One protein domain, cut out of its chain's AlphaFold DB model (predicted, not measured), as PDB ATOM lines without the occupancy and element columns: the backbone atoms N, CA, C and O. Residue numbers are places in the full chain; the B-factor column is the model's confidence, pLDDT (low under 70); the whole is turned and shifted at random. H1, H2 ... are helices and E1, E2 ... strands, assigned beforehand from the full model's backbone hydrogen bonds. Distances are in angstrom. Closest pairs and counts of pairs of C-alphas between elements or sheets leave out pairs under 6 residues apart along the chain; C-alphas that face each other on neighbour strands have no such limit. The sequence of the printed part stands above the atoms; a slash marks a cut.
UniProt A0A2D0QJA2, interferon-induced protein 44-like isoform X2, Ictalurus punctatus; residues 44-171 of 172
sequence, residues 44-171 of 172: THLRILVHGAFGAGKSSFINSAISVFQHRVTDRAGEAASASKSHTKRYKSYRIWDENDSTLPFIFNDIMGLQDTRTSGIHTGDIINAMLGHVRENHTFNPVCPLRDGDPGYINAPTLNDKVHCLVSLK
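This is residues 44 to 171 of the 172 residues of the protein "interferon-induced protein 44-like isoform X2" of Ictalurus punctatus (UniProt A0A2D0QJA2). What shape? Little regular structure is here: H1 and H2 lie on opposite faces of a strongly twisted mixed sheet, E2, E3, E1, E4. How big? The whole, 128 printed residues with under half in named elements, is compact, with radius of gyration of the C-alphas 14.4 A and spans of 41, 36 and 24 A.

Which strands? E1 is residues 46 to 52, E2 92 to 97, E3 103 to 110, E4 164 to 170; C-alpha 46 is at (276.967, 227.838, 163.786), C-alpha 170 at (295.583, 225.472, 165.018). Which helices? H1 is residues 58 to 69, H2 124 to 131.

Which strands pair? Hairpin E2 and E3 is antiparallel, N 94 and O 108 2.8 A apart; E1 and E4 are parallel, N 49 and O 166 2.9 A apart. And the helices? The closest C-alphas of H1 and E2 are 66 and 96, 5.7 A. Within hydrogen-bond range are 7 of 8 O i to N i+4 pairs in H1, every one in H2.

Any cut? The printed part has none; H2 to E4 is a long link. Low confidence? Residues 77 to 88, among others, have pLDDT under 70.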
ATOM      1  N   THR A  44     269.999 227.361 163.908       93.50
ATOM      2  CA  THR A  44     269.894 228.451 164.885       93.50
ATOM      3  C   THR A  44     271.260 228.960 165.336       93.50
ATOM      4  O   THR A  44     271.370 230.103 165.764       93.50
ATOM      5  N   HIS A  45     272.304 228.128 165.238       94.38
ATOM      6  CA  HIS A  45     273.669 228.484 165.622       94.38
ATOM      7  C   HIS A  45     274.686 227.773 164.720       94.38
ATOM      8  O   HIS A  45     274.485 226.624 164.331       94.38
ATOM      9  N   LEU A  46     275.814 228.426 164.454       95.94
ATOM     10  CA  LEU A  46     276.967 227.838 163.786       95.94
ATOM     11  C   LEU A  46     277.914 227.235 164.824       95.94
ATOM     12  O   LEU A  46     278.414 227.930 165.710       95.94
ATOM     13  N   ARG A  47     278.201 225.940 164.691       96.94
ATOM     14  CA  ARG A  47     279.232 225.261 165.486       96.94
ATOM     15  C   ARG A  47     280.594 225.353 164.819       96.94
ATOM     16  O   ARG A  47     280.759 224.944 163.668       96.94
ATOM     17  N   ILE A  48     281.565 225.848 165.572       97.62
ATOM     18  CA  ILE A  48     282.952 226.032 165.167       97.62
ATOM     19  C   ILE A  48     283.809 225.072 165.993       97.62
ATOM     20  O   ILE A  48     284.036 225.303 167.180       97.62
ATOM     21  N   LEU A  49     284.275 223.985 165.384       97.38
ATOM     22  CA  LEU A  49     285.145 223.017 166.049       97.38
ATOM     23  C   LEU A  49     286.597 223.478 165.952       97.38
ATOM     24  O   LEU A  49     287.123 223.651 164.853       97.38
ATOM     25  N   VAL A  50     287.257 223.643 167.094       96.12
ATOM     26  CA  VAL A  50     288.671 224.021 167.158       96.12
ATOM     27  C   VAL A  50     289.502 222.768 167.402       96.12
ATOM     28  O   VAL A  50     289.380 222.121 168.440       96.12
ATOM     29  N   HIS A  51     290.368 222.420 166.453       93.19
ATOM     30  CA  HIS A  51     291.257 221.263 166.552       93.19
ATOM     31  C   HIS A  51     292.723 221.663 166.367       93.19
ATOM     32  O   HIS A  51     293.054 222.736 165.867       93.19
ATOM     33  N   GLY A  52     293.622 220.787 166.805       91.00
ATOM     34  CA  GLY A  52     295.056 221.045 166.797       91.00
ATOM     35  C   GLY A  52     295.792 220.170 167.801       91.00
ATOM     36  O   GLY A  52     295.174 219.467 168.614       91.00
ATOM     37  N   ALA A  53     297.120 220.232 167.749       88.69
ATOM     38  CA  ALA A  53     297.988 219.480 168.642       88.69
ATOM     39  C   ALA A  53     297.698 219.771 170.122       88.69
ATOM     40  O   ALA A  53     297.051 220.758 170.517       88.69
ATOM     41  N   PHE A  54     298.164 218.871 170.975       83.81
ATOM     42  CA  PHE A  54     298.301 219.155 172.389       83.81
ATOM     43  C   PHE A  54     299.131 220.433 172.596       83.81
ATOM     44  O   PHE A  54     300.113 220.660 171.900       83.81
ATOM     45  N   GLY A  55     298.706 221.296 173.522       82.19
ATOM     46  CA  GLY A  55     299.396 222.562 173.790       82.19
ATOM     47  C   GLY A  55     299.209 223.660 172.736       82.19
ATOM     48  O   GLY A  55     299.604 224.787 172.996       82.19
ATOM     49  N   ALA A  56     298.524 223.404 171.612       86.50
ATOM     50  CA  ALA A  56     298.360 224.380 170.525       86.50
ATOM     51  C   ALA A  56     297.471 225.602 170.842       86.50
ATOM     52  O   ALA A  56     297.096 226.349 169.946       86.50
ATOM     53  N   GLY A  57     297.069 225.789 172.102       88.19
ATOM     54  CA  GLY A  57     296.286 226.954 172.518       88.19
ATOM     55  C   GLY A  57     294.815 226.948 172.090       88.19
ATOM     56  O   GLY A  57     294.212 228.009 172.063       88.19
ATOM     57  N   LYS A  58     294.208 225.789 171.789       91.06
ATOM     58  CA  LYS A  58     292.781 225.676 171.395       91.06
ATOM     59  C   LYS A  58     291.823 226.366 172.370       91.06
ATOM     60  O   LYS A  58     291.081 227.262 171.982       91.06
ATOM     61  N   SER A  59     291.881 225.992 173.647       88.00
ATOM     62  CA  SER A  59     291.038 226.582 174.692       88.00
ATOM     63  C   SER A  59     291.356 228.068 174.889       88.00
ATOM     64  O   SER A  59     290.448 228.874 175.072       88.00
ATOM     65  N   SER A  60     292.631 228.456 174.767       89.69
ATOM     66  CA  SER A  60     293.057 229.858 174.836       89.69
ATOM     67  C   SER A  60     292.490 230.686 173.684       89.69
ATOM     68  O   SER A  60     291.985 231.774 173.923       89.69
ATOM     69  N   PHE A  61     292.500 230.159 172.458       91.56
ATOM     70  CA  PHE A  61     291.895 230.797 171.288       91.56
ATOM     71  C   PHE A  61     290.397 231.046 171.505       91.56
ATOM     72  O   PHE A  61     289.910 232.146 171.252       91.56
ATOM     73  N   ILE A  62     289.680 230.057 172.046       92.25
ATOM     74  CA  ILE A  62     288.255 230.190 172.376       92.25
ATOM     75  C   ILE A  62     288.042 231.253 173.465       92.25
ATOM     76  O   ILE A  62     287.184 232.119 173.306       92.25
ATOM     77  N   ASN A  63     288.840 231.241 174.539       90.50
ATOM     78  CA  ASN A  63     288.796 232.274 175.581       90.50
ATOM     79  C   ASN A  63     289.049 233.674 175.006       90.50
ATOM     80  O   ASN A  63     288.350 234.619 175.366       90.50
ATOM     81  N   SER A  64     290.015 233.821 174.096       89.06
ATOM     82  CA  SER A  64     290.288 235.093 173.426       89.06
ATOM     83  C   SER A  64     289.093 235.556 172.597       89.06
ATOM     84  O   SER A  64     288.684 236.704 172.740       89.06
ATOM     85  N   ALA A  65     288.486 234.668 171.802       89.88
ATOM     86  CA  ALA A  65     287.294 234.994 171.024       89.88
ATOM     87  C   ALA A  65     286.137 235.451 171.927       89.88
ATOM     88  O   ALA A  65     285.550 236.500 171.690       89.88
ATOM     89  N   ILE A  66     285.855 234.719 173.009       89.00
ATOM     90  CA  ILE A  66     284.801 235.079 173.972       89.00
ATOM     91  C   ILE A  66     285.098 236.419 174.658       89.00
ATOM     92  O   ILE A  66     284.190 237.224 174.851       89.00
ATOM     93  N   SER A  67     286.359 236.673 175.014       87.56
ATOM     94  CA  SER A  67     286.764 237.893 175.722       87.56
ATOM     95  C   SER A  67     286.586 239.157 174.877       87.56
ATOM     96  O   SER A  67     286.291 240.207 175.441       87.56
ATOM     97  N   VAL A  68     286.722 239.063 173.545       86.69
ATOM     98  CA  VAL A  68     286.453 240.188 172.629       86.69
ATOM     99  C   VAL A  68     285.010 240.662 172.785       86.69
ATOM    100  O   VAL A  68     284.799 241.829 173.086       86.69
ATOM    101  N   PHE A  69     284.042 239.747 172.704       83.88
ATOM    102  CA  PHE A  69     282.615 240.087 172.775       83.88
ATOM    103  C   PHE A  69     282.109 240.414 174.186       83.88
ATOM    104  O   PHE A  69     281.032 240.982 174.335       83.88
ATOM    105  N   GLN A  70     282.847 240.044 175.233       82.12
ATOM    106  CA  GLN A  70     282.483 240.389 176.614       82.12
ATOM    107  C   GLN A  70     283.207 241.631 177.137       82.12
ATOM    108  O   GLN A  70     283.014 241.984 178.300       82.12
ATOM    109  N   HIS A  71     284.087 242.237 176.331       81.69
ATOM    110  CA  HIS A  71     284.925 243.384 176.702       81.69
ATOM    111  C   HIS A  71     285.694 243.214 178.028       81.69
ATOM    112  O   HIS A  71     286.082 244.183 178.678       81.69
ATOM    113  N   ARG A  72     285.947 241.967 178.438       78.25
ATOM    114  CA  ARG A  72     286.653 241.609 179.673       78.25
ATOM    115  C   ARG A  72     287.402 240.305 179.483       78.25
ATOM    116  O   ARG A  72     286.999 239.457 178.690       78.25
ATOM    117  N   VAL A  73     288.468 240.120 180.253       74.56
ATOM    118  CA  VAL A  73     289.184 238.844 180.282       74.56
ATOM    119  C   VAL A  73     288.253 237.768 180.840       74.56
ATOM    120  O   VAL A  73     287.668 237.931 181.913       74.56
ATOM    121  N   THR A  74     288.109 236.672 180.101       67.50
ATOM    122  CA  THR A  74     287.313 235.513 180.509       67.50
ATOM    123  C   THR A  74     288.185 234.268 180.563       67.50
ATOM    124  O   THR A  74     289.035 234.061 179.701       67.50
ATOM    125  N   ASP A  75     287.948 233.425 181.568       69.75
ATOM    126  CA  ASP A  75     288.583 232.111 181.671       69.75
ATOM    127  C   ASP A  75     287.548 230.980 181.725       69.75
ATOM    128  O   ASP A  75     287.520 230.148 182.626       69.75
ATOM    129  N   ARG A  76     286.628 230.975 180.757       70.12
ATOM    130  CA  ARG A  76     285.559 229.964 180.702       70.12
ATOM    131  C   ARG A  76     286.060 228.623 180.169       70.12
ATOM    132  O   ARG A  76     285.578 227.576 180.590       70.12
ATOM    133  N   ALA A  77     287.029 228.648 179.259       58.91
ATOM    134  CA  ALA A  77     287.629 227.459 178.665       58.91
ATOM    135  C   ALA A  77     288.840 226.919 179.452       58.91
ATOM    136  O   ALA A  77     289.261 225.790 179.193       58.91
ATOM    137  N   GLY A  78     289.376 227.665 180.430       49.25
ATOM    138  CA  GLY A  78     290.516 227.261 181.263       49.25
ATOM    139  C   GLY A  78     290.170 226.713 182.652       49.25
ATOM    140  O   GLY A  78     291.067 226.209 183.323       49.25
ATOM    141  N   GLU A  79     288.895 226.614 183.053       47.38
ATOM    142  CA  GLU A  79     288.503 225.760 184.200       47.38
ATOM    143  C   GLU A  79     288.823 224.266 183.970       47.38
ATOM    144  O   GLU A  79     288.806 223.456 184.894       47.38
ATOM    145  N   ALA A  80     289.164 223.876 182.737       42.00
ATOM    146  CA  ALA A  80     289.753 222.575 182.436       42.00
ATOM    147  C   ALA A  80     291.287 222.545 182.558       42.00
ATOM    148  O   ALA A  80     291.844 221.474 182.362       42.00
ATOM    149  N   ALA A  81     291.966 223.654 182.871       38.25
ATOM    150  CA  ALA A  81     293.427 223.816 182.901       38.25
ATOM    151  C   ALA A  81     293.998 224.242 184.275       38.25
ATOM    152  O   ALA A  81     295.188 224.046 184.523       38.25
ATOM    153  N   SER A  82     293.180 224.772 185.192       33.22
ATOM    154  CA  SER A  82     293.619 225.339 186.481       33.22
ATOM    155  C   SER A  82     293.918 224.328 187.605       33.22
ATOM    156  O   SER A  82     294.114 224.718 188.753       33.22
ATOM    157  N   ALA A  83     294.047 223.034 187.299       35.78
ATOM    158  CA  ALA A  83     294.493 222.020 188.255       35.78
ATOM    159  C   ALA A  83     295.680 221.223 187.705       35.78
ATOM    160  O   ALA A  83     295.513 220.047 187.410       35.78
ATOM    161  N   SER A  84     296.833 221.878 187.502       37.69
ATOM    162  CA  SER A  84     298.214 221.354 187.306       37.69
ATOM    163  C   SER A  84     298.486 220.141 186.377       37.69
ATOM    164  O   SER A  84     299.649 219.805 186.166       37.69
ATOM    165  N   LYS A  85     297.464 219.504 185.793       38.50
ATOM    166  CA  LYS A  85     297.431 218.302 184.930       38.50
ATOM    167  C   LYS A  85     296.082 218.121 184.207       38.50
ATOM    168  O   LYS A  85     295.890 217.118 183.510       38.50
ATOM    169  N   SER A  86     295.100 219.002 184.402       44.19
ATOM    170  CA  SER A  86     293.830 218.897 183.691       44.19
ATOM    171  C   SER A  86     294.025 219.457 182.278       44.19
ATOM    172  O   SER A  86     294.393 220.605 182.066       44.19
ATOM    173  N   HIS A  87     293.884 218.580 181.298       60.25
ATOM    174  CA  HIS A  87     293.876 218.904 179.880       60.25
ATOM    175  C   HIS A  87     292.450 218.695 179.380       60.25
ATOM    176  O   HIS A  87     291.724 217.880 179.961       60.25
ATOM    177  N   THR A  88     292.038 219.372 178.302       61.09
ATOM    178  CA  THR A  88     290.750 219.075 177.661       61.09
ATOM    179  C   THR A  88     290.739 217.599 177.263       61.09
ATOM    180  O   THR A  88     291.443 217.180 176.350       61.09
ATOM    181  N   LYS A  89     289.979 216.792 178.005       80.88
ATOM    182  CA  LYS A  89     289.714 215.370 177.723       80.88
ATOM    183  C   LYS A  89     288.289 215.153 177.216       80.88
ATOM    184  O   LYS A  89     287.895 214.025 176.947       80.88
ATOM    185  N   ARG A  90     287.496 216.225 177.154       90.06
ATOM    186  CA  ARG A  90     286.052 216.180 176.935       90.06
ATOM    187  C   ARG A  90     285.653 217.056 175.762       90.06
ATOM    188  O   ARG A  90     286.328 218.043 175.491       90.06
ATOM    189  N   TYR A  91     284.542 216.714 175.127       94.00
ATOM    190  CA  TYR A  91     283.852 217.589 174.192       94.00
ATOM    191  C   TYR A  91     283.144 218.695 174.976       94.00
ATOM    192  O   TYR A  91     282.261 218.393 175.781       94.00
ATOM    193  N   LYS A  92     283.554 219.951 174.792       94.25
ATOM    194  CA  LYS A  92     282.931 221.099 175.463       94.25
ATOM    195  C   LYS A  92     282.430 222.127 174.464       94.25
ATOM    196  O   LYS A  92     283.130 222.447 173.506       94.25
ATOM    197  N   SER A  93     281.242 222.666 174.714       94.06
ATOM    198  CA  SER A  93     280.658 223.773 173.953       94.06
ATOM    199  C   SER A  93     280.768 225.089 174.723       94.06
ATOM    200  O   SER A  93     280.428 225.161 175.902       94.06
ATOM    201  N   TYR A  94     281.154 226.159 174.033       93.25
ATOM    202  CA  TYR A  94     281.226 227.510 174.572       93.25
ATOM    203  C   TYR A  94     280.382 228.458 173.729       93.25
ATOM    204  O   TYR A  94     280.636 228.660 172.542       93.25
ATOM    205  N   ARG A  95     279.367 229.042 174.367       91.62
ATOM    206  CA  ARG A  95     278.523 230.093 173.791       91.62
ATOM    207  C   ARG A  95     279.125 231.460 174.080       91.62
ATOM    208  O   ARG A  95     279.636 231.695 175.181       91.62
ATOM    209  N   ILE A  96     279.009 232.360 173.112       87.81
ATOM    210  CA  ILE A  96     279.290 233.777 173.319       87.81
ATOM    211  C   ILE A  96     277.994 234.455 173.753       87.81
ATOM    212  O   ILE A  96     276.975 234.353 173.073       87.81
ATOM    213  N   TRP A  97     278.057 235.114 174.903       81.69
ATOM    214  CA  TRP A  97     276.952 235.864 175.483       81.69
ATOM    215  C   TRP A  97     277.154 237.340 175.182       81.69
ATOM    216  O   TRP A  97     278.279 237.831 175.288       81.69
ATOM    217  N   ASP A  98     276.069 237.993 174.809       74.31
ATOM    218  CA  ASP A  98     275.950 239.435 174.673       74.31
ATOM    219  C   ASP A  98     275.566 240.074 176.023       74.31
ATOM    220  O   ASP A  98     275.215 239.385 176.983       74.31
ATOM    221  N   GLU A  99     275.629 241.401 176.099       71.12
ATOM    222  CA  GLU A  99     275.294 242.192 177.288       71.12
ATOM    223  C   GLU A  99     273.812 242.078 177.684       71.12
ATOM    224  O   GLU A  99     273.478 242.188 178.862       71.12
ATOM    225  N   ASN A 100     272.927 241.784 176.724       71.75
ATOM    226  CA  ASN A 100     271.478 241.665 176.937       71.75
ATOM    227  C   ASN A 100     271.010 240.251 177.337       71.75
ATOM    228  O   ASN A 100     269.855 239.901 177.101       71.75
ATOM    229  N   ASP A 101     271.905 239.405 177.860       69.56
ATOM    230  CA  ASP A 101     271.654 237.979 178.165       69.56
ATOM    231  C   ASP A 101     271.207 237.147 176.939       69.56
ATOM    232  O   ASP A 101     270.693 236.032 177.045       69.56
ATOM    233  N   SER A 102     271.436 237.691 175.741       79.19
ATOM    234  CA  SER A 102     271.269 236.996 174.469       79.19
ATOM    235  C   SER A 102     272.571 236.286 174.082       79.19
ATOM    236  O   SER A 102     273.648 236.603 174.594       79.19
ATOM    237  N   THR A 103     272.506 235.292 173.196       84.75
ATOM    238  CA  THR A 103     273.711 234.620 172.690       84.75
ATOM    239  C   THR A 103     273.898 234.900 171.217       84.75
ATOM    240  O   THR A 103     272.952 234.746 170.443       84.75
ATOM    241  N   LEU A 104     275.135 235.201 170.819       90.75
ATOM    242  CA  LEU A 104     275.487 235.211 169.406       90.75
ATOM    243  C   LEU A 104     275.235 233.824 168.799       90.75
ATOM    244  O   LEU A 104     275.384 232.808 169.494       90.75
ATOM    245  N   PRO A 105     274.924 233.737 167.497       93.25
ATOM    246  CA  PRO A 105     274.627 232.472 166.832       93.25
ATOM    247  C   PRO A 105     275.905 231.664 166.530       93.25
ATOM    248  O   PRO A 105     275.989 230.985 165.511       93.25
ATOM    249  N   PHE A 106     276.909 231.721 167.409       94.12
ATOM    250  CA  PHE A 106     278.172 230.999 167.302       94.12
ATOM    251  C   PHE A 106     278.415 230.167 168.561       94.12
ATOM    252  O   PHE A 106     278.292 230.646 169.692       94.12
ATOM    253  N   ILE A 107     278.801 228.912 168.358       95.19
ATOM    254  CA  ILE A 107     279.193 227.991 169.422       95.19
ATOM    255  C   ILE A 107     280.574 227.457 169.088       95.19
ATOM    256  O   ILE A 107     280.761 226.815 168.058       95.19
ATOM    257  N   PHE A 108     281.535 227.676 169.976       96.19
ATOM    258  CA  PHE A 108     282.848 227.058 169.860       96.19
ATOM    259  C   PHE A 108     282.848 225.690 170.518       96.19
ATOM    260  O   PHE A 108     282.375 225.536 171.641       96.19
ATOM    261  N   ASN A 109     283.419 224.706 169.838       96.00
ATOM    262  CA  ASN A 109     283.629 223.378 170.376       96.00
ATOM    263  C   ASN A 109     285.120 223.123 170.590       96.00
ATOM    264  O   ASN A 109     285.909 223.197 169.648       96.00
ATOM    265  N   ASP A 110     285.490 222.828 171.839       93.75
ATOM    266  CA  ASP A 110     286.838 222.402 172.213       93.75
ATOM    267  C   ASP A 110     286.875 220.888 172.400       93.75
ATOM    268  O   ASP A 110     285.946 220.274 172.938       93.75
ATOM    269  N   ILE A 111     287.980 220.299 171.960       92.00
ATOM    270  CA  ILE A 111     288.222 218.861 171.977       92.00
ATOM    271  C   ILE A 111     289.609 218.548 172.514       92.00
ATOM    272  O   ILE A 111     290.504 219.396 172.592       92.00
ATOM    273  N   MET A 112     289.805 217.279 172.864       88.25
ATOM    274  CA  MET A 112     291.126 216.783 173.212       88.25
ATOM    275  C   MET A 112     292.114 217.015 172.058       88.25
ATOM    276  O   MET A 112     291.770 216.913 170.884       88.25
ATOM    277  N   GLY A 113     293.348 217.399 172.396       86.31
ATOM    278  CA  GLY A 113     294.382 217.680 171.399       86.31
ATOM    279  C   GLY A 113     294.895 216.422 170.703       86.31
ATOM    280  O   GLY A 113     294.889 215.341 171.290       86.31
ATOM    281  N   LEU A 114     295.384 216.588 169.475       85.31
ATOM    282  CA  LEU A 114     296.123 215.549 168.752       85.31
ATOM    283  C   LEU A 114     297.478 215.295 169.430       85.31
ATOM    284  O   LEU A 114     298.107 216.235 169.922       85.31
ATOM    285  N   GLN A 115     297.929 214.043 169.450       83.81
ATOM    286  CA  GLN A 115     299.278 213.660 169.873       83.81
ATOM    287  C   GLN A 115     299.799 212.545 168.963       83.81
ATOM    288  O   GLN A 115     299.015 211.790 168.393       83.81
ATOM    289  N   ASP A 116     301.121 212.439 168.848       71.38
ATOM    290  CA  ASP A 116     301.765 211.502 167.920       71.38
ATOM    291  C   ASP A 116     301.711 210.041 168.390       71.38
ATOM    292  O   ASP A 116     301.936 209.118 167.604       71.38
ATOM    293  N   THR A 117     301.401 209.790 169.668       68.06
ATOM    294  CA  THR A 117     301.293 208.418 170.178       68.06
ATOM    295  C   THR A 117     299.875 207.893 169.997       68.06
ATOM    296  O   THR A 117     298.905 208.551 170.351       68.06
ATOM    297  N   ARG A 118     299.735 206.653 169.513       61.09
ATOM    298  CA  ARG A 118     298.423 206.000 169.300       61.09
ATOM    299  C   ARG A 118     297.617 205.756 170.583       61.09
ATOM    300  O   ARG A 118     296.506 205.249 170.516       61.09
ATOM    301  N   THR A 119     298.194 206.053 171.742       64.69
ATOM    302  CA  THR A 119     297.590 205.869 173.067       64.69
ATOM    303  C   THR A 119     297.364 207.195 173.788       64.69
ATOM    304  O   THR A 119     296.958 207.200 174.950       64.69
ATOM    305  N   SER A 120     297.636 208.326 173.134       74.31
ATOM    306  CA  SER A 120     297.416 209.652 173.693       74.31
ATOM    307  C   SER A 120     296.787 210.581 172.656       74.31
ATOM    308  O   SER A 120     297.044 210.485 171.464       74.31
ATOM    309  N   GLY A 121     295.942 211.503 173.114       84.31
ATOM    310  CA  GLY A 121     295.247 212.436 172.226       84.31
ATOM    311  C   GLY A 121     293.911 211.922 171.694       84.31
ATOM    312  O   GLY A 121     293.478 210.815 172.001       84.31
ATOM    313  N   ILE A 122     293.227 212.781 170.942       89.56
ATOM    314  CA  ILE A 122     291.934 212.445 170.343       89.56
ATOM    315  C   ILE A 122     292.101 211.495 169.153       89.56
ATOM    316  O   ILE A 122     292.985 211.683 168.316       89.56
ATOM    317  N   HIS A 123     291.215 210.507 169.040       91.62
ATOM    318  CA  HIS A 123     291.164 209.626 167.883       91.62
ATOM    319  C   HIS A 123     290.532 210.352 166.679       91.62
ATOM    320  O   HIS A 123     289.527 211.045 166.823       91.62
ATOM    321  N   THR A 124     291.050 210.176 165.457       90.19
ATOM    322  CA  THR A 124     290.504 210.858 164.260       90.19
ATOM    323  C   THR A 124     289.027 210.535 164.017       90.19
ATOM    324  O   THR A 124     288.262 211.405 163.612       90.19
ATOM    325  N   GLY A 125     288.602 209.308 164.332       93.62
ATOM    326  CA  GLY A 125     287.187 208.919 164.311       93.62
ATOM    327  C   GLY A 125     286.298 209.778 165.220       93.62
ATOM    328  O   GLY A 125     285.182 210.101 164.833       93.62
ATOM    329  N   ASP A 126     286.805 210.239 166.366       94.88
ATOM    330  CA  ASP A 126     286.060 211.141 167.251       94.88
ATOM    331  C   ASP A 126     285.967 212.561 166.702       94.88
ATOM    332  O   ASP A 126     284.963 213.234 166.920       94.88
ATOM    333  N   ILE A 127     286.970 213.010 165.941       94.81
ATOM    334  CA  ILE A 127     286.892 214.280 165.209       94.81
ATOM    335  C   ILE A 127     285.791 214.191 164.149       94.81
ATOM    336  O   ILE A 127     284.978 215.104 164.039       94.81
ATOM    337  N   ILE A 128     285.724 213.080 163.408       96.19
ATOM    338  CA  ILE A 128     284.667 212.840 162.415       96.19
ATOM    339  C   ILE A 128     283.295 212.792 163.098       96.19
ATOM    340  O   ILE A 128     282.376 213.481 162.662       96.19
ATOM    341  N   ASN A 129     283.164 212.054 164.204       97.50
ATOM    342  CA  ASN A 129     281.929 212.016 164.986       97.50
ATOM    343  C   ASN A 129     281.522 213.415 165.467       97.50
ATOM    344  O   ASN A 129     280.354 213.777 165.354       97.50
ATOM    345  N   ALA A 130     282.467 214.219 165.965       97.31
ATOM    346  CA  ALA A 130     282.197 215.590 166.388       97.31
ATOM    347  C   ALA A 130     281.731 216.449 165.205       97.31
ATOM    348  O   ALA A 130     280.734 217.156 165.322       97.31
ATOM    349  N   MET A 131     282.387 216.336 164.046       97.62
ATOM    350  CA  MET A 131     281.996 217.057 162.834       97.62
ATOM    351  C   MET A 131     280.579 216.716 162.365       97.62
ATOM    352  O   MET A 131     279.820 217.604 161.977       97.62
ATOM    353  N   LEU A 132     280.215 215.437 162.436       97.88
ATOM    354  CA  LEU A 132     278.898 214.935 162.055       97.88
ATOM    355  C   LEU A 132     277.819 215.167 163.128       97.88
ATOM    356  O   LEU A 132     276.655 214.864 162.879       97.88
ATOM    357  N   GLY A 133     278.175 215.735 164.285       97.62
ATOM    358  CA  GLY A 133     277.250 216.042 165.378       97.62
ATOM    359  C   GLY A 133     276.923 214.861 166.291       97.62
ATOM    360  O   GLY A 133     276.011 214.942 167.108       97.62
ATOM    361  N   HIS A 134     277.666 213.761 166.189       98.12
ATOM    362  CA  HIS A 134     277.408 212.537 166.943       98.12
ATOM    363  C   HIS A 134     277.928 212.565 168.388       98.12
ATOM    364  O   HIS A 134     277.666 211.634 169.143       98.12
ATOM    365  N   VAL A 135     278.672 213.594 168.799       97.62
ATOM    366  CA  VAL A 135     279.290 213.653 170.134       97.62
ATOM    367  C   VAL A 135     278.446 214.512 171.071       97.62
ATOM    368  O   VAL A 135     278.244 215.702 170.836       97.62
ATOM    369  N   ARG A 136     277.975 213.919 172.172       96.12
ATOM    370  CA  ARG A 136     277.234 214.634 173.217       96.12
ATOM    371  C   ARG A 136     278.142 215.584 173.990       96.12
ATOM    372  O   ARG A 136     279.305 215.280 174.259       96.12
ATOM    373  N   GLU A 137     277.571 216.712 174.415       95.12
ATOM    374  CA  GLU A 137     278.217 217.629 175.355       95.12
ATOM    375  C   GLU A 137     278.799 216.854 176.537       95.12
ATOM    376  O   GLU A 137     278.166 215.934 177.067       95.12
ATOM    377  N   ASN A 138     279.998 217.244 176.966       92.62
ATOM    378  CA  ASN A 138     280.676 216.674 178.119       92.62
ATOM    379  C   ASN A 138     281.091 215.193 177.971       92.62
ATOM    380  O   ASN A 138     281.566 214.606 178.954       92.62
ATOM    381  N   HIS A 139     280.986 214.596 176.777       93.88
ATOM    382  CA  HIS A 139     281.547 213.275 176.486       93.88
ATOM    383  C   HIS A 139     283.068 213.269 176.702       93.88
ATOM    384  O   HIS A 139     283.751 214.213 176.311       93.88
ATOM    385  N   THR A 140     283.596 212.218 177.334       92.81
ATOM    386  CA  THR A 140     285.033 212.047 177.596       92.81
ATOM    387  C   THR A 140     285.636 211.140 176.533       92.81
ATOM    388  O   THR A 140     285.253 209.977 176.447       92.81
ATOM    389  N   PHE A 141     286.601 211.654 175.772       90.56
ATOM    390  CA  PHE A 141     287.229 210.906 174.688       90.56
ATOM    391  C   PHE A 141     288.122 209.781 175.211       90.56
ATOM    392  O   PHE A 141     288.856 209.949 176.192       90.56
ATOM    393  N   ASN A 142     288.087 208.648 174.514       87.62
ATOM    394  CA  ASN A 142     288.984 207.528 174.745       87.62
ATOM    395  C   ASN A 142     290.111 207.563 173.695       87.62
ATOM    396  O   ASN A 142     289.830 207.455 172.505       87.62
ATOM    397  N   PRO A 143     291.390 207.679 174.093       85.00
ATOM    398  CA  PRO A 143     292.492 207.725 173.133       85.00
ATOM    399  C   PRO A 143     292.712 206.397 172.389       85.00
ATOM    400  O   PRO A 143     293.375 206.381 171.358       85.00
ATOM    401  N   VAL A 144     292.186 205.279 172.905       85.88
ATOM    402  CA  VAL A 144     292.422 203.933 172.359       85.88
ATOM    403  C   VAL A 144     291.417 203.567 171.269       85.88
ATOM    404  O   VAL A 144     291.770 202.876 170.314       85.88
ATOM    405  N   CYS A 145     290.161 204.000 171.391       89.19
ATOM    406  CA  CYS A 145     289.125 203.702 170.409       89.19
ATOM    407  C   CYS A 145     288.135 204.863 170.261       89.19
ATOM    408  O   CYS A 145     287.789 205.480 171.267       89.19
ATOM    409  N   PRO A 146     287.634 205.120 169.039       93.38
ATOM    410  CA  PRO A 146     286.631 206.152 168.829       93.38
ATOM    411  C   PRO A 146     285.279 205.737 169.406       93.38
ATOM    412  O   PRO A 146     284.981 204.544 169.509       93.38
ATOM    413  N   LEU A 147     284.454 206.740 169.682       95.50
ATOM    414  CA  LEU A 147     283.039 206.628 169.998       95.50
ATOM    415  C   LEU A 147     282.276 205.935 168.858       95.50
ATOM    416  O   LEU A 147     282.495 206.227 167.677       95.50
ATOM    417  N   ARG A 148     281.374 205.016 169.204       95.88
ATOM    418  CA  ARG A 148     280.593 204.211 168.258       95.88
ATOM    419  C   ARG A 148     279.095 204.377 168.479       95.88
ATOM    420  O   ARG A 148     278.650 204.854 169.520       95.88
ATOM    421  N   ASP A 149     278.326 203.943 167.486       94.56
ATOM    422  CA  ASP A 149     276.873 203.839 167.601       94.56
ATOM    423  C   ASP A 149     276.487 202.962 168.806       94.56
ATOM    424  O   ASP A 149     277.087 201.913 169.047       94.56
ATOM    425  N   GLY A 150     275.514 203.431 169.583       91.50
ATOM    426  CA  GLY A 150     275.065 202.814 170.829       91.50
ATOM    427  C   GLY A 150     275.907 203.137 172.070       91.50
ATOM    428  O   GLY A 150     275.436 202.885 173.183       91.50
ATOM    429  N   ASP A 151     277.099 203.728 171.931       94.62
ATOM    430  CA  ASP A 151     277.936 204.053 173.088       94.62
ATOM    431  C   ASP A 151     277.337 205.189 173.943       94.62
ATOM    432  O   ASP A 151     276.737 206.147 173.428       94.62
ATOM    433  N   PRO A 152     277.568 205.179 175.270       92.75
ATOM    434  CA  PRO A 152     277.241 206.309 176.126       92.75
ATOM    435  C   PRO A 152     277.939 207.600 175.667       92.75
ATOM    436  O   PRO A 152     279.147 207.780 175.805       92.75
ATOM    437  N   GLY A 153     277.148 208.544 175.160       92.88
ATOM    438  CA  GLY A 153     277.645 209.825 174.651       92.88
ATOM    439  C   GLY A 153     277.542 209.972 173.137       92.88
ATOM    440  O   GLY A 153     277.730 211.085 172.656       92.88
ATOM    441  N   TYR A 154     277.183 208.908 172.413       97.25
ATOM    442  CA  TYR A 154     276.858 208.986 170.993       97.25
ATOM    443  C   TYR A 154     275.425 209.507 170.784       97.25
ATOM    444  O   TYR A 154     274.504 209.215 171.560       97.25
ATOM    445  N   ILE A 155     275.250 210.342 169.762       97.62
ATOM    446  CA  ILE A 155     273.971 210.883 169.297       97.62
ATOM    447  C   ILE A 155     273.647 210.199 167.968       97.62
ATOM    448  O   ILE A 155     274.299 210.476 166.967       97.62
ATOM    449  N   ASN A 156     272.631 209.334 167.941       96.19
ATOM    450  CA  ASN A 156     272.313 208.521 166.757       96.19
ATOM    451  C   ASN A 156     271.820 209.355 165.566       96.19
ATOM    452  O   ASN A 156     272.234 209.135 164.431       96.19
ATOM    453  N   ALA A 157     270.942 210.324 165.826       96.31
ATOM    454  CA  ALA A 157     270.312 211.155 164.805       96.31
ATOM    455  C   ALA A 157     270.595 212.642 165.088       96.31
ATOM    456  O   ALA A 157     269.745 213.322 165.664       96.31
ATOM    457  N   PRO A 158     271.799 213.142 164.754       97.06
ATOM    458  CA  PRO A 158     272.155 214.535 164.981       97.06
ATOM    459  C   PRO A 158     271.341 215.466 164.083       97.06
ATOM    460  O   PRO A 158     271.145 215.204 162.893       97.06
ATOM    461  N   THR A 159     270.899 216.586 164.646       97.44
ATOM    462  CA  THR A 159     270.236 217.658 163.899       97.44
ATOM    463  C   THR A 159     271.255 218.492 163.118       97.44
ATOM    464  O   THR A 159     272.467 218.380 163.324       97.44
ATOM    465  N   LEU A 160     270.791 219.391 162.242       96.69
ATOM    466  CA  LEU A 160     271.690 220.349 161.582       96.69
ATOM    467  C   LEU A 160     272.418 221.258 162.591       96.69
ATOM    468  O   LEU A 160     273.567 221.612 162.358       96.69
ATOM    469  N   ASN A 161     271.803 221.554 163.742       96.00
ATOM    470  CA  ASN A 161     272.431 222.336 164.815       96.00
ATOM    471  C   ASN A 161     273.526 221.575 165.571       96.00
ATOM    472  O   ASN A 161     274.342 222.200 166.249       96.00
ATOM    473  N   ASP A 162     273.544 220.244 165.503       96.75
ATOM    474  CA  ASP A 162     274.566 219.429 166.165       96.75
ATOM    475  C   ASP A 162     275.836 219.317 165.317       96.75
ATOM    476  O   ASP A 162     276.927 219.140 165.858       96.75
ATOM    477  N   LYS A 163     275.711 219.477 163.995       97.81
ATOM    478  CA  LYS A 163     276.820 219.375 163.044       97.81
ATOM    479  C   LYS A 163     277.756 220.574 163.126       97.81
ATOM    480  O   LYS A 163     277.356 221.709 163.392       97.81
ATOM    481  N   VAL A 164     279.030 220.325 162.848       97.75
ATOM    482  CA  VAL A 164     280.042 221.378 162.745       97.75
ATOM    483  C   VAL A 164     279.906 222.082 161.402       97.75
ATOM    484  O   VAL A 164     279.845 221.445 160.354       97.75
ATOM    485  N   HIS A 165     279.895 223.410 161.450       97.31
ATOM    486  CA  HIS A 165     279.761 224.282 160.286       97.31
ATOM    487  C   HIS A 165     281.110 224.862 159.853       97.31
ATOM    488  O   HIS A 165     281.310 225.177 158.684       97.31
ATOM    489  N   CYS A 166     282.046 224.998 160.794       96.69
ATOM    490  CA  CYS A 166     283.393 225.490 160.539       96.69
ATOM    491  C   CYS A 166     284.411 224.690 161.355       96.69
ATOM    492  O   CYS A 166     284.211 224.448 162.545       96.69
ATOM    493  N   LEU A 167     285.509 224.294 160.715       96.19
ATOM    494  CA  LEU A 167     286.631 223.623 161.358       96.19
ATOM    495  C   LEU A 167     287.828 224.580 161.392       96.19
ATOM    496  O   LEU A 167     288.313 225.006 160.346       96.19
ATOM    497  N   VAL A 168     288.318 224.899 162.588       96.25
ATOM    498  CA  VAL A 168     289.494 225.752 162.791       96.25
ATOM    499  C   VAL A 168     290.679 224.879 163.186       96.25
ATOM    500  O   VAL A 168     290.669 224.255 164.247       96.25
ATOM    501  N   SER A 169     291.709 224.857 162.340       93.25
ATOM    502  CA  SER A 169     292.957 224.132 162.594       93.25
ATOM    503  C   SER A 169     294.006 225.066 163.185       93.25
ATOM    504  O   SER A 169     294.511 225.946 162.490       93.25
ATOM    505  N   LEU A 170     294.419 224.819 164.425       90.19
ATOM    506  CA  LEU A 170     295.583 225.472 165.018       90.19
ATOM    507  C   LEU A 170     296.834 224.630 164.754       90.19
ATOM    508  O   LEU A 170     296.905 223.462 165.148       90.19
ATOM    509  N   LYS A 171     297.803 225.226 164.057       80.19
ATOM    510  CA  LYS A 171     299.135 224.663 163.813       80.19
ATOM    511  C   LYS A 171     300.154 225.471 164.613       80.19
ATOM    512  O   LYS A 171     300.072 226.698 164.617       80.19
TER     513      LYS A 171